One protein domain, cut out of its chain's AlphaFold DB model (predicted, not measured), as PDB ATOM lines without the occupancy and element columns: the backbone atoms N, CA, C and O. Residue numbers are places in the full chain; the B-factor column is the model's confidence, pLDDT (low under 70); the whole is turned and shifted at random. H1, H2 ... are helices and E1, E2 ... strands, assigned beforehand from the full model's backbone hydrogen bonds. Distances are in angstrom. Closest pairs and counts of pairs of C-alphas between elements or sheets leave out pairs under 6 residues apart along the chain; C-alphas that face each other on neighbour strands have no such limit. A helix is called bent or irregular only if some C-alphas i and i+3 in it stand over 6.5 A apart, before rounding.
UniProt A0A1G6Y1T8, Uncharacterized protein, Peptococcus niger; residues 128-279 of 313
ATOM      1  N   GLU A 128     -15.425  12.656 -37.908       97.69
ATOM      2  CA  GLU A 128     -16.666  12.947 -38.640       97.69
ATOM      3  C   GLU A 128     -17.849  13.188 -37.701       97.69
ATOM      4  O   GLU A 128     -18.540  14.195 -37.844       97.69
ATOM      5  N   SER A 129     -18.017  12.353 -36.670       96.88
ATOM      6  CA  SER A 129     -19.098  12.520 -35.689       96.88
ATOM      7  C   SER A 129     -19.048  13.878 -34.985       96.88
ATOM      8  O   SER A 129     -20.078  14.529 -34.835       96.88
ATOM      9  N   LEU A 130     -17.851  14.361 -34.628       96.56
ATOM     10  CA  LEU A 130     -17.681  15.668 -33.985       96.56
ATOM     11  C   LEU A 130     -18.111  16.822 -34.886       96.56
ATOM     12  O   LEU A 130     -18.626  17.828 -34.394       96.56
ATOM     13  N   PHE A 131     -17.867  16.702 -36.191       97.38
ATOM     14  CA  PHE A 131     -18.274  17.714 -37.157       97.38
ATOM     15  C   PHE A 131     -19.756  17.622 -37.496       97.38
ATOM     16  O   PHE A 131     -20.363  18.671 -37.670       97.38
ATOM     17  N   SER A 132     -20.354  16.429 -37.521       97.25
ATOM     18  CA  SER A 132     -21.808  16.276 -37.640       97.25
ATOM     19  C   SER A 132     -22.535  16.905 -36.450       97.25
ATOM     20  O   SER A 132     -23.412  17.737 -36.647       97.25
ATOM     21  N   GLU A 133     -22.107  16.619 -35.217       95.75
ATOM     22  CA  GLU A 133     -22.683  17.238 -34.013       95.75
ATOM     23  C   GLU A 133     -22.522  18.766 -34.015       95.75
ATOM     24  O   GLU A 133     -23.416  19.507 -33.605       95.75
ATOM     25  N   TRP A 134     -21.371  19.272 -34.469       95.38
ATOM     26  CA  TRP A 134     -21.147  20.714 -34.562       95.38
ATOM     27  C   TRP A 134     -21.952  21.348 -35.707       95.38
ATOM     28  O   TRP A 134     -22.452  22.458 -35.551       95.38
ATOM     29  N   GLN A 135     -22.139  20.646 -36.824       95.50
ATOM     30  CA  GLN A 135     -23.006  21.081 -37.917       95.50
ATOM     31  C   GLN A 135     -24.457  21.222 -37.442       95.50
ATOM     32  O   GLN A 135     -25.065  22.257 -37.696       95.50
ATOM     33  N   GLU A 136     -24.986  20.240 -36.705       94.25
ATOM     34  CA  GLU A 136     -26.338  20.288 -36.124       94.25
ATOM     35  C   GLU A 136     -26.514  21.489 -35.180       94.25
ATOM     36  O   GLU A 136     -27.540  22.164 -35.207       94.25
ATOM     37  N   GLN A 137     -25.491  21.818 -34.382       92.19
ATOM     38  CA  GLN A 137     -25.503  22.998 -33.501       92.19
ATOM     39  C   GLN A 137     -25.550  24.326 -34.269       92.19
ATOM     40  O   GLN A 137     -25.994  25.336 -33.721       92.19
ATOM     41  N   LEU A 138     -25.063  24.336 -35.510       91.69
ATOM     42  CA  LEU A 138     -25.041  25.507 -36.382       91.69
ATOM     43  C   LEU A 138     -26.242  25.556 -37.334       91.69
ATOM     44  O   LEU A 138     -26.453  26.571 -38.001       91.69
ATOM     45  N   GLU A 139     -27.038  24.492 -37.419       85.62
ATOM     46  CA  GLU A 139     -28.205  24.457 -38.289       85.62
ATOM     47  C   GLU A 139     -29.258  25.472 -37.818       85.62
ATOM     48  O   GLU A 139     -29.662  25.510 -36.656       85.62
ATOM     49  N   GLY A 140     -29.668  26.364 -38.723       77.50
ATOM     50  CA  GLY A 140     -30.538  27.496 -38.390       77.50
ATOM     51  C   GLY A 140     -29.857  28.620 -37.593       77.50
ATOM     52  O   GLY A 140     -30.526  29.589 -37.227       77.50
ATOM     53  N   TYR A 141     -28.545  28.532 -37.344       76.12
ATOM     54  CA  TYR A 141     -27.760  29.546 -36.643       76.12
ATOM     55  C   TYR A 141     -26.939  30.402 -37.625       76.12
ATOM     56  O   TYR A 141     -25.868  30.028 -38.099       76.12
ATOM     57  N   PHE A 142     -27.440  31.602 -37.923       72.50
ATOM     58  CA  PHE A 142     -26.892  32.505 -38.944       72.50
ATOM     59  C   PHE A 142     -25.851  33.491 -38.393       72.50
ATOM     60  O   PHE A 142     -25.983  34.705 -38.550       72.50
ATOM     61  N   TYR A 143     -24.807  32.990 -37.727       86.81
ATOM     62  CA  TYR A 143     -23.728  33.835 -37.205       86.81
ATOM     63  C   TYR A 143     -22.397  33.542 -37.905       86.81
ATOM     64  O   TYR A 143     -21.804  32.475 -37.755       86.81
ATOM     65  N   TYR A 144     -21.920  34.522 -38.680       88.38
ATOM     66  CA  TYR A 144     -20.729  34.378 -39.525       88.38
ATOM     67  C   TYR A 144     -19.460  33.929 -38.772       88.38
ATOM     68  O   TYR A 144     -18.782  33.036 -39.278       88.38
ATOM     69  N   PRO A 145     -19.110  34.485 -37.593       89.69
ATOM     70  CA  PRO A 145     -17.917  34.063 -36.856       89.69
ATOM     71  C   PRO A 145     -17.868  32.568 -36.536       89.69
ATOM     72  O   PRO A 145     -16.820  31.946 -36.710       89.69
ATOM     73  N   ASP A 146     -18.999  31.984 -36.147       91.25
ATOM     74  CA  ASP A 146     -19.074  30.574 -35.772       91.25
ATOM     75  C   ASP A 146     -18.957  29.679 -37.014       91.25
ATOM     76  O   ASP A 146     -18.192  28.713 -37.009       91.25
ATOM     77  N   LEU A 147     -19.619  30.051 -38.118       92.19
ATOM     78  CA  LEU A 147     -19.486  29.375 -39.415       92.19
ATOM     79  C   LEU A 147     -18.061  29.469 -39.974       92.19
ATOM     80  O   LEU A 147     -17.552  28.513 -40.558       92.19
ATOM     81  N   GLN A 148     -17.393  30.609 -39.785       92.06
ATOM     82  CA  GLN A 148     -15.996  30.773 -40.171       92.06
ATOM     83  C   GLN A 148     -15.095  29.839 -39.354       92.06
ATOM     84  O   GLN A 148     -14.287  29.119 -39.940       92.06
ATOM     85  N   LEU A 149     -15.232  29.816 -38.023       93.81
ATOM     86  CA  LEU A 149     -14.444  28.916 -37.180       93.81
ATOM     87  C   LEU A 149     -14.701  27.450 -37.522       93.81
ATOM     88  O   LEU A 149     -13.743  26.682 -37.608       93.81
ATOM     89  N   PHE A 150     -15.955  27.070 -37.760       95.56
ATOM     90  CA  PHE A 150     -16.321  25.738 -38.229       95.56
ATOM     91  C   PHE A 150     -15.591  25.384 -39.530       95.56
ATOM     92  O   PHE A 150     -14.868  24.390 -39.575       95.56
ATOM     93  N   SER A 151     -15.695  26.249 -40.545       94.94
ATOM     94  CA  SER A 151     -15.076  26.065 -41.864       94.94
ATOM     95  C   SER A 151     -13.559  25.875 -41.782       94.94
ATOM     96  O   SER A 151     -13.009  24.909 -42.305       94.94
ATOM     97  N   ILE A 152     -12.864  26.769 -41.072       94.94
ATOM     98  CA  ILE A 152     -11.399  26.722 -40.998       94.94
ATOM     99  C   ILE A 152     -10.946  25.514 -40.160       94.94
ATOM    100  O   ILE A 152      -9.972  24.847 -40.509       94.94
ATOM    101  N   THR A 153     -11.674  25.167 -39.092       96.56
ATOM    102  CA  THR A 153     -11.359  23.979 -38.277       96.56
ATOM    103  C   THR A 153     -11.579  22.683 -39.060       96.56
ATOM    104  O   THR A 153     -10.803  21.739 -38.904       96.56
ATOM    105  N   LEU A 154     -12.600  22.633 -39.920       97.38
ATOM    106  CA  LEU A 154     -12.856  21.516 -40.828       97.38
ATOM    107  C   LEU A 154     -11.670  21.307 -41.778       97.38
ATOM    108  O   LEU A 154     -11.149  20.196 -41.864       97.38
ATOM    109  N   THR A 155     -11.198  22.372 -42.432       96.75
ATOM    110  CA  THR A 155     -10.031  22.301 -43.324       96.75
ATOM    111  C   THR A 155      -8.768  21.860 -42.581       96.75
ATOM    112  O   THR A 155      -8.092  20.943 -43.046       96.75
ATOM    113  N   ASP A 156      -8.476  22.420 -41.400       95.06
ATOM    114  CA  ASP A 156      -7.328  21.993 -40.579       95.06
ATOM    115  C   ASP A 156      -7.430  20.501 -40.195       95.06
ATOM    116  O   ASP A 156      -6.430  19.782 -40.217       95.06
ATOM    117  N   THR A 157      -8.634  20.005 -39.888       96.25
ATOM    118  CA  THR A 157      -8.869  18.597 -39.515       96.25
ATOM    119  C   THR A 157      -8.715  17.646 -40.704       96.25
ATOM    120  O   THR A 157      -8.173  16.546 -40.558       96.25
ATOM    121  N   TYR A 158      -9.152  18.074 -41.888       97.25
ATOM    122  CA  TYR A 158      -8.950  17.339 -43.132       97.25
ATOM    123  C   TYR A 158      -7.461  17.250 -43.498       97.25
ATOM    124  O   TYR A 158      -6.961  16.160 -43.768       97.25
ATOM    125  N   ILE A 159      -6.718  18.360 -43.398       95.19
ATOM    126  CA  ILE A 159      -5.254  18.373 -43.587       95.19
ATOM    127  C   ILE A 159      -4.562  17.474 -42.549       95.19
ATOM    128  O   ILE A 159      -3.589  16.788 -42.868       95.19
ATOM    129  N   ALA A 160      -5.085  17.420 -41.319       94.94
ATOM    130  CA  ALA A 160      -4.615  16.524 -40.262       94.94
ATOM    131  C   ALA A 160      -4.933  15.033 -40.507       94.94
ATOM    132  O   ALA A 160      -4.541  14.192 -39.698       94.94
ATOM    133  N   LYS A 161      -5.616  14.699 -41.612       96.12
ATOM    134  CA  LYS A 161      -6.008  13.342 -42.027       96.12
ATOM    135  C   LYS A 161      -6.993  12.639 -41.091       96.12
ATOM    136  O   LYS A 161      -6.925  11.424 -40.925       96.12
ATOM    137  N   LYS A 162      -7.909  13.392 -40.475       96.81
ATOM    138  CA  LYS A 162      -8.853  12.872 -39.461       96.81
ATOM    139  C   LYS A 162     -10.314  12.777 -39.918       96.81
ATOM    140  O   LYS A 162     -11.158  12.319 -39.151       96.81
ATOM    141  N   ILE A 163     -10.616  13.257 -41.121       97.44
ATOM    142  CA  ILE A 163     -11.936  13.156 -41.761       97.44
ATOM    143  C   ILE A 163     -11.762  12.776 -43.229       97.44
ATOM    144  O   ILE A 163     -10.802  13.236 -43.861       97.44
ATOM    145  N   SER A 164     -12.673  11.958 -43.763       97.44
ATOM    146  CA  SER A 164     -12.602  11.487 -45.148       97.44
ATOM    147  C   SER A 164     -12.775  12.626 -46.153       97.44
ATOM    148  O   SER A 164     -13.282  13.708 -45.836       97.44
ATOM    149  N   THR A 165     -12.345  12.380 -47.387       96.94
ATOM    150  CA  THR A 165     -12.492  13.332 -48.493       96.94
ATOM    151  C   THR A 165     -13.961  13.582 -48.814       96.94
ATOM    152  O   THR A 165     -14.357  14.728 -49.025       96.94
ATOM    153  N   GLU A 166     -14.775  12.528 -48.807       97.94
ATOM    154  CA  GLU A 166     -16.207  12.578 -49.090       97.94
ATOM    155  C   GLU A 166     -16.927  13.444 -48.054       97.94
ATOM    156  O   GLU A 166     -17.632  14.393 -48.412       97.94
ATOM    157  N   PHE A 167     -16.683  13.174 -46.768       98.25
ATOM    158  CA  PHE A 167     -17.253  13.953 -45.673       98.25
ATOM    159  C   PHE A 167     -16.794  15.411 -45.730       98.25
ATOM    160  O   PHE A 167     -17.608  16.332 -45.647       98.25
ATOM    161  N   TYR A 168     -15.496  15.648 -45.939       98.19
ATOM    162  CA  TYR A 168     -14.952  16.996 -46.051       98.19
ATOM    163  C   TYR A 168     -15.630  17.806 -47.162       98.19
ATOM    164  O   TYR A 168     -16.064  18.933 -46.920       98.19
ATOM    165  N   GLN A 169     -15.768  17.239 -48.363       97.75
ATOM    166  CA  GLN A 169     -16.408  17.916 -49.492       97.75
ATOM    167  C   GLN A 169     -17.879  18.232 -49.210       97.75
ATOM    168  O   GLN A 169     -18.320  19.355 -49.471       97.75
ATOM    169  N   GLN A 170     -18.617  17.280 -48.630       97.81
ATOM    170  CA  GLN A 170     -20.015  17.468 -48.248       97.81
ATOM    171  C   GLN A 170     -20.174  18.633 -47.262       97.81
ATOM    172  O   GLN A 170     -20.974  19.544 -47.491       97.81
ATOM    173  N   ILE A 171     -19.399  18.631 -46.177       97.25
ATOM    174  CA  ILE A 171     -19.506  19.648 -45.128       97.25
ATOM    175  C   ILE A 171     -18.976  21.006 -45.603       97.25
ATOM    176  O   ILE A 171     -19.544  22.048 -45.263       97.25
ATOM    177  N   LYS A 172     -17.927  21.030 -46.434       95.69
ATOM    178  CA  LYS A 172     -17.399  22.268 -47.022       95.69
ATOM    179  C   LYS A 172     -18.442  22.947 -47.906       95.69
ATOM    180  O   LYS A 172     -18.633  24.160 -47.802       95.69
ATOM    181  N   GLU A 173     -19.139  22.180 -48.742       95.75
ATOM    182  CA  GLU A 173     -20.202  22.709 -49.597       95.75
ATOM    183  C   GLU A 173     -21.401  23.191 -48.768       95.75
ATOM    184  O   GLU A 173     -21.879  24.303 -48.990       95.75
ATOM    185  N   TRP A 174     -21.818  22.439 -47.742       94.75
ATOM    186  CA  TRP A 174     -22.843  22.905 -46.801       94.75
ATOM    187  C   TRP A 174     -22.455  24.240 -46.150       94.75
ATOM    188  O   TRP A 174     -23.236  25.190 -46.163       94.75
ATOM    189  N   THR A 175     -21.223  24.359 -45.646       92.62
ATOM    190  CA  THR A 175     -20.748  25.577 -44.967       92.62
ATOM    191  C   THR A 175     -20.746  26.775 -45.909       92.62
ATOM    192  O   THR A 175     -21.159  27.873 -45.539       92.62
ATOM    193  N   LYS A 176     -20.318  26.565 -47.157       91.31
ATOM    194  CA  LYS A 176     -20.355  27.582 -48.210       91.31
ATOM    195  C   LYS A 176     -21.786  28.050 -48.486       91.31
ATOM    196  O   LYS A 176     -22.011  29.252 -48.613       91.31
ATOM    197  N   GLN A 177     -22.752  27.134 -48.536       91.12
ATOM    198  CA  GLN A 177     -24.166  27.482 -48.701       91.12
ATOM    199  C   GLN A 177     -24.697  28.301 -47.521       91.12
ATOM    200  O   GLN A 177     -25.398  29.283 -47.756       91.12
ATOM    201  N   GLN A 178     -24.332  27.963 -46.279       90.94
ATOM    202  CA  GLN A 178     -24.722  28.753 -45.102       90.94
ATOM    203  C   GLN A 178     -24.112  30.160 -45.128       90.94
ATOM    204  O   GLN A 178     -24.809  31.144 -44.894       90.94
ATOM    205  N   ILE A 179     -22.825  30.282 -45.476       87.25
ATOM    206  CA  ILE A 179     -22.145  31.582 -45.581       87.25
ATOM    207  C   ILE A 179     -22.780  32.458 -46.671       87.25
ATOM    208  O   ILE A 179     -22.956  33.657 -46.463       87.25
ATOM    209  N   ASN A 180     -23.167  31.879 -47.810       86.38
ATOM    210  CA  ASN A 180     -23.826  32.621 -48.888       86.38
ATOM    211  C   ASN A 180     -25.220  33.139 -48.495       86.38
ATOM    212  O   ASN A 180     -25.661  34.151 -49.025       86.38
ATOM    213  N   GLN A 181     -25.915  32.489 -47.558       83.81
ATOM    214  CA  GLN A 181     -27.214  32.976 -47.067       83.81
ATOM    215  C   GLN A 181     -27.089  34.236 -46.197       83.81
ATOM    216  O   GLN A 181     -28.063  34.963 -46.036       83.81
ATOM    217  N   ILE A 182     -25.898  34.510 -45.657       79.56
ATOM    218  CA  ILE A 182     -25.617  35.663 -44.785       79.56
ATOM    219  C   ILE A 182     -24.663  36.684 -45.423       79.56
ATOM    220  O   ILE A 182     -24.322  37.694 -44.804       79.56
ATOM    221  N   SER A 183     -24.196  36.436 -46.652       66.12
ATOM    222  CA  SER A 183     -23.147  37.243 -47.288       66.12
ATOM    223  C   SER A 183     -23.606  38.635 -47.718       66.12
ATOM    224  O   SER A 183     -22.759  39.523 -47.836       66.12
ATOM    225  N   ASP A 184     -24.913  38.849 -47.892       56.81
ATOM    226  CA  ASP A 184     -25.473  40.116 -48.384       56.81
ATOM    227  C   ASP A 184     -25.315  41.290 -47.395       56.81
ATOM    228  O   ASP A 184     -25.429  42.446 -47.802       56.81
ATOM    229  N   GLU A 185     -24.967  41.040 -46.123       53.03
ATOM    230  CA  GLU A 185     -24.870  42.090 -45.093       53.03
ATOM    231  C   GLU A 185     -23.447  42.311 -44.517       53.03
ATOM    232  O   GLU A 185     -23.143  43.392 -44.011       53.03
ATOM    233  N   VAL A 186     -22.529  41.334 -44.614       52.94
ATOM    234  CA  VAL A 186     -21.341  41.284 -43.721       52.94
ATOM    235  C   VAL A 186     -19.982  41.500 -44.417       52.94
ATOM    236  O   VAL A 186     -19.042  41.986 -43.785       52.94
ATOM    237  N   LEU A 187     -19.834  41.205 -45.716       56.31
ATOM    238  CA  LEU A 187     -18.503  40.913 -46.290       56.31
ATOM    239  C   LEU A 187     -17.908  41.938 -47.264       56.31
ATOM    240  O   LEU A 187     -16.809  41.714 -47.766       56.31
ATOM    241  N   LEU A 188     -18.561  43.071 -47.535       56.16
ATOM    242  CA  LEU A 188     -18.016  44.005 -48.526       56.16
ATOM    243  C   LEU A 188     -16.881  44.866 -47.939       56.16
ATOM    244  O   LEU A 188     -17.145  45.661 -47.024       56.16
ATOM    245  N   PRO A 189     -15.636  44.773 -48.449       54.94
ATOM    246  CA  PRO A 189     -14.606  45.754 -48.141       54.94
ATOM    247  C   PRO A 189     -15.085  47.140 -48.590       54.94
ATOM    248  O   PRO A 189     -15.704  47.308 -49.638       54.94
ATOM    249  N   GLY A 190     -14.838  48.150 -47.761       63.84
ATOM    250  CA  GLY A 190     -15.328  49.504 -47.985       63.84
ATOM    251  C   GLY A 190     -14.490  50.521 -47.227       63.84
ATOM    252  O   GLY A 190     -13.736  50.167 -46.318       63.84
ATOM    253  N   LYS A 191     -14.603  51.796 -47.610       68.12
ATOM    254  CA  LYS A 191     -13.897  52.887 -46.925       68.12
ATOM    255  C   LYS A 191     -14.239  52.865 -45.433       68.12
ATOM    256  O   LYS A 191     -15.406  52.768 -45.069       68.12
ATOM    257  N   GLY A 192     -13.214  52.956 -44.586       77.12
ATOM    258  CA  GLY A 192     -13.386  52.883 -43.136       77.12
ATOM    259  C   GLY A 192     -13.605  51.466 -42.604       77.12
ATOM    260  O   GLY A 192     -14.225  51.324 -41.565       77.12
ATOM    261  N   LYS A 193     -13.120  50.414 -43.271       83.06
ATOM    262  CA  LYS A 193     -13.054  49.059 -42.702       83.06
ATOM    263  C   LYS A 193     -11.606  48.599 -42.559       83.06
ATOM    264  O   LYS A 193     -10.752  48.979 -43.358       83.06
ATOM    265  N   LYS A 194     -11.329  47.772 -41.553       87.62
ATOM    266  CA  LYS A 194     -10.029  47.128 -41.349       87.62
ATOM    267  C   LYS A 194     -10.226  45.667 -40.972       87.62
ATOM    268  O   LYS A 194     -10.946  45.361 -40.026       87.62
ATOM    269  N   THR A 195      -9.548  44.789 -41.698       90.38
ATOM    270  CA  THR A 195      -9.476  43.364 -41.375       90.38
ATOM    271  C   THR A 195      -8.304  43.101 -40.441       90.38
ATOM    272  O   THR A 195      -7.208  43.644 -40.630       90.38
ATOM    273  N   PHE A 196      -8.563  42.285 -39.428       93.31
ATOM    274  CA  PHE A 196      -7.566  41.735 -38.529       93.31
ATOM    275  C   PHE A 196      -7.621  40.217 -38.568       93.31
ATOM    276  O   PHE A 196      -8.664  39.615 -38.832       93.31
ATOM    277  N   TRP A 197      -6.480  39.621 -38.259       95.31
ATOM    278  CA  TRP A 197      -6.289  38.189 -38.162       95.31
ATOM    279  C   TRP A 197      -5.679  37.859 -36.811       95.31
ATOM    280  O   TRP A 197      -4.891  38.635 -36.260       95.31
ATOM    281  N   GLY A 198      -6.025  36.699 -36.271       96.56
ATOM    282  CA  GLY A 198      -5.502  36.288 -34.984       96.56
ATOM    283  C   GLY A 198      -5.704  34.821 -34.682       96.56
ATOM    284  O   GLY A 198      -6.514  34.134 -35.294       96.56
ATOM    285  N   PHE A 199      -4.935  34.339 -33.718       96.88
ATOM    286  CA  PHE A 199      -5.012  32.966 -33.246       96.88
ATOM    287  C   PHE A 199      -4.667  32.888 -31.762       96.88
ATOM    288  O   PHE A 199      -3.995  33.759 -31.196       96.88
ATOM    289  N   ALA A 200      -5.120  31.809 -31.138       96.50
ATOM    290  CA  ALA A 200      -4.719  31.407 -29.807       96.50
ATOM    291  C   ALA A 200      -3.594  30.373 -29.884       96.50
ATOM    292  O   ALA A 200      -3.558  29.547 -30.794       96.50
ATOM    293  N   HIS A 201      -2.692  30.371 -28.907       95.19
ATOM    294  CA  HIS A 201      -1.711  29.309 -28.750       95.19
ATOM    295  C   HIS A 201      -1.491  28.939 -27.284       95.19
ATOM    296  O   HIS A 201      -1.562  29.779 -26.381       95.19
ATOM    297  N   TRP A 202      -1.222  27.661 -27.046       92.88
ATOM    298  CA  TRP A 202      -0.996  27.094 -25.720       92.88
ATOM    299  C   TRP A 202      -0.022  25.921 -25.800       92.88
ATOM    300  O   TRP A 202       0.271  25.386 -26.870       92.88
ATOM    301  N   LYS A 203       0.530  25.530 -24.650       88.56
ATOM    302  CA  LYS A 203       1.363  24.326 -24.564       88.56
ATOM    303  C   LYS A 203       0.495  23.122 -24.196       88.56
ATOM    304  O   LYS A 203      -0.425  23.290 -23.392       88.56
ATOM    305  N   PRO A 204       0.814  21.917 -24.699       80.69
ATOM    306  CA  PRO A 204       0.177  20.689 -24.233       80.69
ATOM    307  C   PRO A 204       0.201  20.603 -22.698       80.69
ATOM    308  O   PRO A 204       1.224  20.885 -22.071       80.69
ATOM    309  N   GLY A 205      -0.943  20.279 -22.089       75.62
ATOM    310  CA  GLY A 205      -1.083  20.159 -20.632       75.62
ATOM    311  C   GLY A 205      -1.060  21.477 -19.842       75.62
ATOM    312  O   GLY A 205      -1.083  21.438 -18.614       75.62
ATOM    313  N   LYS A 206      -1.021  22.648 -20.497       78.81
ATOM    314  CA  LYS A 206      -1.119  23.956 -19.828       78.81
ATOM    315  C   LYS A 206      -2.432  24.656 -20.167       78.81
ATOM    316  O   LYS A 206      -2.809  24.726 -21.328       78.81
ATOM    317  N   GLN A 207      -3.063  25.256 -19.158       73.12
ATOM    318  CA  GLN A 207      -4.292  26.048 -19.326       73.12
ATOM    319  C   GLN A 207      -4.046  27.467 -19.858       73.12
ATOM    320  O   GLN A 207      -4.973  28.118 -20.324       73.12
ATOM    321  N   ALA A 208      -2.813  27.978 -19.778       83.94
ATOM    322  CA  ALA A 208      -2.518  29.348 -20.187       83.94
ATOM    323  C   ALA A 208      -2.585  29.496 -21.716       83.94
ATOM    324  O   ALA A 208      -1.662  29.083 -22.427       83.94
ATOM    325  N   VAL A 209      -3.662  30.125 -22.189       91.75
ATOM    326  CA  VAL A 209      -3.876  30.491 -23.591       91.75
ATOM    327  C   VAL A 209      -3.358  31.906 -23.836       91.75
ATOM    328  O   VAL A 209      -3.692  32.844 -23.110       91.75
ATOM    329  N   LYS A 210      -2.525  32.063 -24.863       95.19
ATOM    330  CA  LYS A 210      -2.019  33.354 -25.337       95.19
ATOM    331  C   LYS A 210      -2.630  33.678 -26.692       95.19
ATOM    332  O   LYS A 210      -2.849  32.775 -27.490       95.19
ATOM    333  N   PHE A 211      -2.869  34.959 -26.950       96.31
ATOM    334  CA  PHE A 211      -3.500  35.439 -28.177       96.31
ATOM    335  C   PHE A 211      -2.531  36.317 -28.958       96.31
ATOM    336  O   PHE A 211      -1.876  37.182 -28.375       96.31
ATOM    337  N   MET A 212      -2.478  36.102 -30.267       96.75
ATOM    338  CA  MET A 212      -1.694  36.892 -31.212       96.75
ATOM    339  C   MET A 212      -2.644  37.513 -32.229       96.75
ATOM    340  O   MET A 212      -3.531  36.822 -32.727       96.75
ATOM    341  N   ILE A 213      -2.467  38.806 -32.516       95.62
ATOM    342  CA  ILE A 213      -3.292  39.543 -33.480       95.62
ATOM    343  C   ILE A 213      -2.445  40.478 -34.343       95.62
ATOM    344  O   ILE A 213      -1.553  41.172 -33.838       95.62
ATOM    345  N   ASP A 214      -2.776  40.558 -35.627       93.31
ATOM    346  CA  ASP A 214      -2.167  41.505 -36.557       93.31
ATOM    347  C   ASP A 214      -3.169  41.973 -37.625       93.31
ATOM    348  O   ASP A 214      -4.120  41.275 -37.970       93.31
ATOM    349  N   GLY A 215      -2.963  43.188 -38.130       89.06
ATOM    350  CA  GLY A 215      -3.657  43.722 -39.300       89.06
ATOM    351  C   GLY A 215      -2.889  43.490 -40.608       89.06
ATOM    352  O   GLY A 215      -3.330  43.987 -41.646       89.06
ATOM    353  N   ASN A 216      -1.736  42.816 -40.548       88.81
ATOM    354  CA  ASN A 216      -0.975  42.283 -41.671       88.81
ATOM    355  C   ASN A 216      -1.087  40.747 -41.670       88.81
ATOM    356  O   ASN A 216      -0.543  40.071 -40.793       88.81
ATOM    357  N   ARG A 217      -1.803  40.204 -42.661       89.81
ATOM    358  CA  ARG A 217      -2.096  38.770 -42.783       89.81
ATOM    359  C   ARG A 217      -0.831  37.917 -42.930       89.81
ATOM    360  O   ARG A 217      -0.640  36.958 -42.186       89.81
ATOM    361  N   ALA A 218       0.079  38.315 -43.813       86.12
ATOM    362  CA  ALA A 218       1.360  37.642 -44.011       86.12
ATOM    363  C   ALA A 218       2.194  37.561 -42.716       86.12
ATOM    364  O   ALA A 218       2.761  36.515 -42.396       86.12
ATOM    365  N   ALA A 219       2.252  38.652 -41.945       87.88
ATOM    366  CA  ALA A 219       3.013  38.689 -40.698       87.88
ATOM    367  C   ALA A 219       2.455  37.717 -39.645       87.88
ATOM    368  O   ALA A 219       3.226  36.991 -39.009       87.88
ATOM    369  N   ILE A 220       1.128  37.664 -39.475       92.88
ATOM    370  CA  ILE A 220       0.511  36.766 -38.492       92.88
ATOM    371  C   ILE A 220       0.600  35.293 -38.912       92.88
ATOM    372  O   ILE A 220       0.795  34.446 -38.043       92.88
ATOM    373  N   ILE A 221       0.533  34.977 -40.214       90.25
ATOM    374  CA  ILE A 221       0.686  33.600 -40.712       90.25
ATOM    375  C   ILE A 221       2.100  33.088 -40.426       90.25
ATOM    376  O   ILE A 221       2.254  32.002 -39.869       90.25
ATOM    377  N   ASN A 222       3.129  33.897 -40.692       86.06
ATOM    378  CA  ASN A 222       4.512  33.524 -40.384       86.06
ATOM    379  C   ASN A 222       4.711  33.270 -38.880       86.06
ATOM    380  O   ASN A 222       5.391  32.322 -38.480       86.06
ATOM    381  N   GLN A 223       4.107  34.101 -38.022       91.38
ATOM    382  CA  GLN A 223       4.144  33.886 -36.572       91.38
ATOM    383  C   GLN A 223       3.402  32.610 -36.162       91.38
ATOM    384  O   GLN A 223       3.883  31.877 -35.296       91.38
ATOM    385  N   TRP A 224       2.258  32.334 -36.782       91.50
ATOM    386  CA  TRP A 224       1.458  31.140 -36.539       91.50
ATOM    387  C   TRP A 224       2.210  29.860 -36.906       91.50
ATOM    388  O   TRP A 224       2.327  28.972 -36.060       91.50
ATOM    389  N   GLU A 225       2.799  29.788 -38.106       86.62
ATOM    390  CA  GLU A 225       3.607  28.639 -38.532       86.62
ATOM    391  C   GLU A 225       4.840  28.456 -37.641       86.62
ATOM    392  O   GLU A 225       5.118  27.340 -37.207       86.62
ATOM    393  N   LYS A 226       5.532  29.546 -37.280       87.88
ATOM    394  CA  LYS A 226       6.691  29.501 -36.375       87.88
ATOM    395  C   LYS A 226       6.332  28.990 -34.977       87.88
ATOM    396  O   LYS A 226       7.078  28.218 -34.375       87.88
ATOM    397  N   ILE A 227       5.204  29.431 -34.419       90.38
ATOM    398  CA  ILE A 227       4.747  28.962 -33.104       90.38
ATOM    399  C   ILE A 227       4.326  27.492 -33.187       90.38
ATOM    400  O   ILE A 227       4.681  26.713 -32.297       90.38
ATOM    401  N   ARG A 228       3.637  27.099 -34.260       86.62
ATOM    402  CA  ARG A 228       3.227  25.713 -34.501       86.62
ATOM    403  C   ARG A 228       4.438  24.785 -34.654       86.62
ATOM    404  O   ARG A 228       4.490  23.764 -33.977       86.62
ATOM    405  N   SER A 229       5.451  25.166 -35.434       82.44
ATOM    406  CA  SER A 229       6.677  24.373 -35.617       82.44
ATOM    407  C   SER A 229       7.516  24.248 -34.340       82.44
ATOM    408  O   SER A 229       8.196  23.245 -34.147       82.44
ATOM    409  N   SER A 230       7.404  25.199 -33.403       84.31
ATOM    410  CA  SER A 230       8.046  25.114 -32.079       84.31
ATOM    411  C   SER A 230       7.399  24.107 -31.106       84.31
ATOM    412  O   SER A 230       7.841  23.987 -29.961       84.31
ATOM    413  N   GLY A 231       6.336  23.406 -31.525       83.00
ATOM    414  CA  GLY A 231       5.623  22.408 -30.719       83.00
ATOM    415  C   GLY A 231       4.532  22.979 -29.807       83.00
ATOM    416  O   GLY A 231       4.044  22.286 -28.912       83.00
ATOM    417  N   SER A 232       4.143  24.245 -29.994       89.25
ATOM    418  CA  SER A 232       2.944  24.792 -29.347       89.25
ATOM    419  C   SER A 232       1.698  24.421 -30.147       89.25
ATOM    420  O   SER A 232       1.723  24.386 -31.374       89.25
ATOM    421  N   ILE A 233       0.584  24.200 -29.452       89.56
ATOM    422  CA  ILE A 233      -0.717  24.041 -30.100       89.56
ATOM    423  C   ILE A 233      -1.217  25.433 -30.480       89.56
ATOM    424  O   ILE A 233      -1.118  26.362 -29.676       89.56
ATOM    425  N   THR A 234      -1.753  25.570 -31.687       93.31
ATOM    426  CA  THR A 234      -2.392  26.798 -32.161       93.31
ATOM    427  C   THR A 234      -3.838  26.523 -32.552       93.31
ATOM    428  O   THR A 234      -4.148  25.441 -33.055       93.31
ATOM    429  N   SER A 235      -4.723  27.498 -32.344       94.56
ATOM    430  CA  SER A 235      -6.013  27.519 -33.031       94.56
ATOM    431  C   SER A 235      -5.800  27.788 -34.523       94.56
ATOM    432  O   SER A 235      -4.736  28.293 -34.909       94.56
ATOM    433  N   PRO A 236      -6.810  27.531 -35.363       92.25
ATOM    434  CA  PRO A 236      -6.842  28.088 -36.704       92.25
ATOM    435  C   PRO A 236      -6.792  29.624 -36.686       92.25
ATOM    436  O   PRO A 236      -7.036  30.260 -35.650       92.25
ATOM    437  N   LEU A 237      -6.444  30.214 -37.831       93.06
ATOM    438  CA  LEU A 237      -6.354  31.662 -37.996       93.06
ATOM    439  C   LEU A 237      -7.755  32.260 -38.191       93.06
ATOM    440  O   LEU A 237      -8.349  32.129 -39.255       93.06
ATOM    441  N   TYR A 238      -8.269  32.928 -37.163       94.50
ATOM    442  CA  TYR A 238      -9.538  33.649 -37.203       94.50
ATOM    443  C   TYR A 238      -9.367  35.005 -37.894       94.50
ATOM    444  O   TYR A 238      -8.314  35.637 -37.754       94.50
ATOM    445  N   GLN A 239     -10.400  35.477 -38.599       93.38
ATOM    446  CA  GLN A 239     -10.381  36.794 -39.234       93.38
ATOM    447  C   GLN A 239     -11.703  37.542 -39.080       93.38
ATOM    448  O   GLN A 239     -12.789  36.989 -39.244       93.38
ATOM    449  N   GLU A 240     -11.606  38.848 -38.856       91.75
ATOM    450  CA  GLU A 240     -12.771  39.716 -38.722       91.75
ATOM    451  C   GLU A 240     -12.501  41.068 -39.375       91.75
ATOM    452  O   GLU A 240     -11.418  41.643 -39.242       91.75
ATOM    453  N   THR A 241     -13.505  41.582 -40.085       89.56
ATOM    454  CA  THR A 241     -13.467  42.920 -40.674       89.56
ATOM    455  C   THR A 241     -14.307  43.864 -39.832       89.56
ATOM    456  O   THR A 241     -15.526  43.733 -39.765       89.56
ATOM    457  N   LEU A 242     -13.650  44.841 -39.217       88.38
ATOM    458  CA  LEU A 242     -14.270  45.823 -38.337       88.38
ATOM    459  C   LEU A 242     -14.419  47.170 -39.046       88.38
ATOM    460  O   LEU A 242     -13.528  47.605 -39.779       88.38
ATOM    461  N   SER A 243     -15.532  47.855 -38.796       86.69
ATOM    462  CA  SER A 243     -15.779  49.204 -39.314       86.69
ATOM    463  C   SER A 243     -15.215  50.263 -38.363       86.69
ATOM    464  O   SER A 243     -15.565  50.311 -37.184       86.69
ATOM    465  N   LEU A 244     -14.369  51.145 -38.886       84.19
ATOM    466  CA  LEU A 244     -13.949  52.380 -38.240       84.19
ATOM    467  C   LEU A 244     -15.106  53.374 -38.200       84.19
ATOM    468  O   LEU A 244     -15.744  53.675 -39.210       84.19
ATOM    469  N   LYS A 245     -15.308  53.959 -37.023       80.69
ATOM    470  CA  LYS A 245     -16.144  55.145 -36.863       80.69
ATOM    471  C   LYS A 245     -15.362  56.388 -37.297       80.69
ATOM    472  O   LYS A 245     -14.133  56.419 -37.242       80.69
ATOM    473  N   HIS A 246     -16.077  57.423 -37.727       76.19
ATOM    474  CA  HIS A 246     -15.465  58.691 -38.122       76.19
ATOM    475  C   HIS A 246     -14.646  59.294 -36.966       76.19
ATOM    476  O   HIS A 246     -15.118  59.308 -35.834       76.19
ATOM    477  N   GLY A 247     -13.433  59.779 -37.250       73.19
ATOM    478  CA  GLY A 247     -12.534  60.371 -36.247       73.19
ATOM    479  C   GLY A 247     -11.706  59.377 -35.421       73.19
ATOM    480  O   GLY A 247     -10.923  59.815 -34.587       73.19
ATOM    481  N   HIS A 248     -11.840  58.069 -35.663       77.69
ATOM    482  CA  HIS A 248     -11.066  57.025 -34.984       77.69
ATOM    483  C   HIS A 248      -9.932  56.489 -35.860       77.69
ATOM    484  O   HIS A 248     -10.003  56.531 -37.093       77.69
ATOM    485  N   THR A 249      -8.891  55.946 -35.230       81.50
ATOM    486  CA  THR A 249      -7.749  55.346 -35.932       81.50
ATOM    487  C   THR A 249      -7.893  53.824 -36.083       81.50
ATOM    488  O   THR A 249      -8.524  53.172 -35.249       81.50
ATOM    489  N   PRO A 250      -7.264  53.192 -37.097       79.56
ATOM    490  CA  PRO A 250      -7.265  51.730 -37.217       79.56
ATOM    491  C   PRO A 250      -6.644  51.012 -36.010       79.56
ATOM    492  O   PRO A 250      -6.974  49.857 -35.752       79.56
ATOM    493  N   LEU A 251      -5.748  51.678 -35.270       83.94
ATOM    494  CA  LEU A 251      -5.090  51.107 -34.093       83.94
ATOM    495  C   LEU A 251      -6.092  50.799 -32.972       83.94
ATOM    496  O   LEU A 251      -5.951  49.792 -32.281       83.94
ATOM    497  N   GLU A 252      -7.133  51.619 -32.839       86.50
ATOM    498  CA  GLU A 252      -8.180  51.455 -31.825       86.50
ATOM    499  C   GLU A 252      -9.035  50.205 -32.049       86.50
ATOM    500  O   GLU A 252      -9.596  49.669 -31.096       86.50
ATOM    501  N   LEU A 253      -9.090  49.684 -33.279       89.62
ATOM    502  CA  LEU A 253      -9.827  48.461 -33.600       89.62
ATOM    503  C   LEU A 253      -9.123  47.176 -33.130       89.62
ATOM    504  O   LEU A 253      -9.744  46.114 -33.121       89.62
ATOM    505  N   ARG A 254      -7.862  47.255 -32.676       92.50
ATOM    506  CA  ARG A 254      -7.129  46.093 -32.144       92.50
ATOM    507  C   ARG A 254      -7.768  45.528 -30.878       92.50
ATOM    508  O   ARG A 254      -7.822  44.311 -30.726       92.50
ATOM    509  N   THR A 255      -8.230  46.391 -29.971       93.12
ATOM    510  CA  THR A 255      -8.839  45.955 -28.704       93.12
ATOM    511  C   THR A 255     -10.188  45.264 -28.934       93.12
ATOM    512  O   THR A 255     -10.313  44.120 -28.499       93.12
ATOM    513  N   PRO A 256     -11.145  45.852 -29.687       93.38
ATOM    514  CA  PRO A 256     -12.383  45.165 -30.059       93.38
ATOM    515  C   PRO A 256     -12.143  43.826 -30.764       93.38
ATOM    516  O   PRO A 256     -12.793  42.838 -30.434       93.38
ATOM    517  N   PHE A 257     -11.171  43.760 -31.684       94.88
ATOM    518  CA  PHE A 257     -10.823  42.500 -32.339       94.88
ATOM    519  C   PHE A 257     -10.310  41.453 -31.345       94.88
ATOM    520  O   PHE A 257     -10.726  40.301 -31.388       94.88
ATOM    521  N   LEU A 258      -9.423  41.835 -30.420       95.75
ATOM    522  CA  LEU A 258      -8.908  40.915 -29.407       95.75
ATOM    523  C   LEU A 258     -10.018  40.391 -28.483       95.75
ATOM    524  O   LEU A 258      -9.984  39.228 -28.083       95.75
ATOM    525  N   GLU A 259     -10.975  41.239 -28.114       95.50
ATOM    526  CA  GLU A 259     -12.135  40.845 -27.311       95.50
ATOM    527  C   GLU A 259     -13.036  39.867 -28.069       95.50
ATOM    528  O   GLU A 259     -13.395  38.821 -27.521       95.50
ATOM    529  N   SER A 260     -13.325  40.157 -29.340       94.50
ATOM    530  CA  SER A 260     -14.055  39.258 -30.240       94.50
ATOM    531  C   SER A 260     -13.343  37.910 -30.368       94.50
ATOM    532  O   SER A 260     -13.923  36.871 -30.058       94.50
ATOM    533  N   LEU A 261     -12.040  37.913 -30.668       95.94
ATOM    534  CA  LEU A 261     -11.219  36.708 -30.769       95.94
ATOM    535  C   LEU A 261     -11.278  35.856 -29.493       95.94
ATOM    536  O   LEU A 261     -11.403  34.640 -29.577       95.94
ATOM    537  N   LYS A 262     -11.208  36.470 -28.306       96.00
ATOM    538  CA  LYS A 262     -11.311  35.752 -27.021       96.00
ATOM    539  C   LYS A 262     -12.698  35.161 -26.779       96.00
ATOM    540  O   LYS A 262     -12.801  34.098 -26.173       96.00
ATOM    541  N   LYS A 263     -13.752  35.850 -27.220       95.25
ATOM    542  CA  LYS A 263     -15.132  35.358 -27.139       95.25
ATOM    543  C   LYS A 263     -15.339  34.147 -28.050       95.25
ATOM    544  O   LYS A 263     -15.992  33.189 -27.643       95.25
ATOM    545  N   GLN A 264     -14.770  34.203 -29.251       94.69
ATOM    546  CA  GLN A 264     -14.844  33.149 -30.257       94.69
ATOM    547  C   GLN A 264     -13.999  31.929 -29.868       94.69
ATOM    548  O   GLN A 264     -14.483  30.805 -29.809       94.69
ATOM    549  N   LEU A 265     -12.743  32.161 -29.487       94.69
ATOM    550  CA  LEU A 265     -11.811  31.139 -29.012       94.69
ATOM    551  C   LEU A 265     -11.939  30.928 -27.493       94.69
ATOM    552  O   LEU A 265     -10.950  30.965 -26.754       94.69
ATOM    553  N   ASN A 266     -13.174  30.751 -27.029       93.75
ATOM    554  CA  ASN A 266     -13.489  30.519 -25.623       93.75
ATOM    555  C   ASN A 266     -13.088  29.103 -25.159       93.75
ATOM    556  O   ASN A 266     -12.571  28.287 -25.924       93.75
ATOM    557  N   ALA A 267     -13.326  28.802 -23.880       92.38
ATOM    558  CA  ALA A 267     -12.959  27.519 -23.285       92.38
ATOM    559  C   ALA A 267     -13.600  26.312 -23.997       92.38
ATOM    560  O   ALA A 267     -12.918  25.303 -24.176       92.38
ATOM    561  N   ASP A 268     -14.851  26.430 -24.448       92.69
ATOM    562  CA  ASP A 268     -15.573  25.345 -25.120       92.69
ATOM    563  C   ASP A 268     -14.976  25.063 -26.503       92.69
ATOM    564  O   ASP A 268     -14.708  23.911 -26.851       92.69
ATOM    565  N   TYR A 269     -14.670  26.115 -27.267       94.00
ATOM    566  CA  TYR A 269     -13.985  25.978 -28.552       94.00
ATOM    567  C   TYR A 269     -12.585  25.364 -28.389       94.00
ATOM    568  O   TYR A 269     -12.205  24.446 -29.117       94.00
ATOM    569  N   ILE A 270     -11.816  25.817 -27.393       93.12
ATOM    570  CA  ILE A 270     -10.484  25.267 -27.103       93.12
ATOM    571  C   ILE A 270     -10.574  23.799 -26.658       93.12
ATOM    572  O   ILE A 270      -9.737  22.985 -27.058       93.12
ATOM    573  N   ALA A 271     -11.582  23.426 -25.866       92.38
ATOM    574  CA  ALA A 271     -11.834  22.036 -25.491       92.38
ATOM    575  C   ALA A 271     -12.146  21.175 -26.725       92.38
ATOM    576  O   ALA A 271     -11.541  20.114 -26.891       92.38
ATOM    577  N   ARG A 272     -12.995  21.671 -27.634       94.12
ATOM    578  CA  ARG A 272     -13.301  21.011 -28.910       94.12
ATOM    579  C   ARG A 272     -12.049  20.814 -29.766       94.12
ATOM    580  O   ARG A 272     -11.807  19.704 -30.234       94.12
ATOM    581  N   LEU A 273     -11.207  21.841 -29.913       92.94
ATOM    582  CA  LEU A 273      -9.936  21.723 -30.637       92.94
ATOM    583  C   LEU A 273      -9.006  20.682 -30.014       92.94
ATOM    584  O   LEU A 273      -8.408  19.884 -30.733       92.94
ATOM    585  N   ASN A 274      -8.875  20.663 -28.688       91.94
ATOM    586  CA  ASN A 274      -8.061  19.653 -28.013       91.94
ATOM    587  C   ASN A 274      -8.629  18.240 -28.222       91.94
ATOM    588  O   ASN A 274      -7.852  17.305 -28.416       91.94
ATOM    589  N   HIS A 275      -9.955  18.087 -28.251       93.31
ATOM    590  CA  HIS A 275     -10.593  16.809 -28.537       93.31
ATOM    591  C   HIS A 275     -10.297  16.331 -29.966       93.31
ATOM    592  O   HIS A 275      -9.755  15.240 -30.133       93.31
ATOM    593  N   ILE A 276     -10.496  17.184 -30.978       94.12
ATOM    594  CA  ILE A 276     -10.132  16.893 -32.378       94.12
ATOM    595  C   ILE A 276      -8.645  16.529 -32.490       94.12
ATOM    596  O   ILE A 276      -8.260  15.579 -33.175       94.12
ATOM    597  N   ARG A 277      -7.770  17.258 -31.789       90.31
ATOM    598  CA  ARG A 277      -6.331  16.969 -31.779       90.31
ATOM    599  C   ARG A 277      -5.993  15.625 -31.140       90.31
ATOM    600  O   ARG A 277      -5.047  15.002 -31.606       90.31
ATOM    601  N   SER A 278      -6.749  15.181 -30.139       91.69
ATOM    602  CA  SER A 278      -6.540  13.891 -29.468       91.69
ATOM    603  C   SER A 278      -6.959  12.674 -30.296       91.69
ATOM    604  O   SER A 278      -6.519  11.567 -29.997       91.69
ATOM    605  N   LEU A 279      -7.770  12.869 -31.342       94.12
ATOM    606  CA  LEU A 279      -8.145  11.790 -32.255       94.12
ATOM    607  C   LEU A 279      -6.909  11.227 -32.971       94.12
ATOM    608  O   LEU A 279      -6.028  12.011 -33.346       94.12
TER     609      LEU A 279
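AT A GLANCE: This is residues 128 to 279 of the 313 residues of an uncharacterized protein of Peptococcus niger (UniProt A0A1G6Y1T8). A three-helix up-and-down bundle, H1, H2 and H3, is joined to a small twisted sheet of three strands that has H4 over one face and H5 over the other. H2 passes close to the sheet's edge at E3, and H6, following H5, comes near H1 and H2. The printed part has 152 residues, with six named helices and three named strands in the order H1 H2 H3 E1 E2 H4 E3 H5 H6; the sheet runs E2 E1 E3, antiparallel, and the class is mostly helix. The whole is compact, with a radius of gyration of the C-alphas of 16.1 A and spans of 48 by 38 by 25 A.

IN THESE COORDINATES: H1, residues 128 to 138, begins with C-alpha 128 at (-16.666, 12.947, -38.640). H2 is residues 144 to 159, 22.6 A long, and H3 residues 165 to 186, 29.7 A. H3 has a kink of 38 degrees near residue 180 and is irregular, with C-alphas 181 and 184 7.5 A apart. E1, residues 193 to 202, is 30.3 A long and begins at (-13.054, 49.059, -42.702). E2 is residues 210 to 214, H4 residues 217 to 229, E3 residues 238 to 243, and H5 residues 250 to 264, 21.2 A. H6, residues 267 to 278, ends with C-alpha 278 at (-6.540, 13.891, -29.468).

HOW THE PARTS SIT: H1 and H2 form a helical hairpin and touch, closest at the C-alphas of Leu 138 and Leu 147, 7.4 A, opposite ways at a shallow tilt of 8 degrees. H2 and H3 form another, closest at Ser 151 and Thr 175, C-alphas 6.5 A apart. H2 only grazes the sheet, with its residues 144 to 153. E1 and E2 are a hairpin, with N 199 and O 212 3.0 A apart; between E1 and E3, N 196 and O 240 are 2.9 A apart, both within hydrogen-bond range. H4 lies over E2 and E1 at a height over the sheet of 9.0 A, on the opposite face from H5, giving three layers, helices on both faces of a sheet. E2, H4 and E3 form a split strand-helix-strand unit, with E1 between the strands and a right-handed crossover. H6 is close to but not clearly touching H2, the C-alphas of Thr 157 and Ile 276 being 7.4 A apart. Every O i to N i+4 pair is within hydrogen-bond range in H1, H2, H4 and H6; in H3 it is 14 of 18 and in H5 8 of 11.

THE WHOLE: The C-alphas farthest apart are those of Ser 164 and Gly 247, 49.7 A. The printed part has no cut, and no link is long. The mean pLDDT of the printed part is 89.1; residues 183 to 191 are under 70.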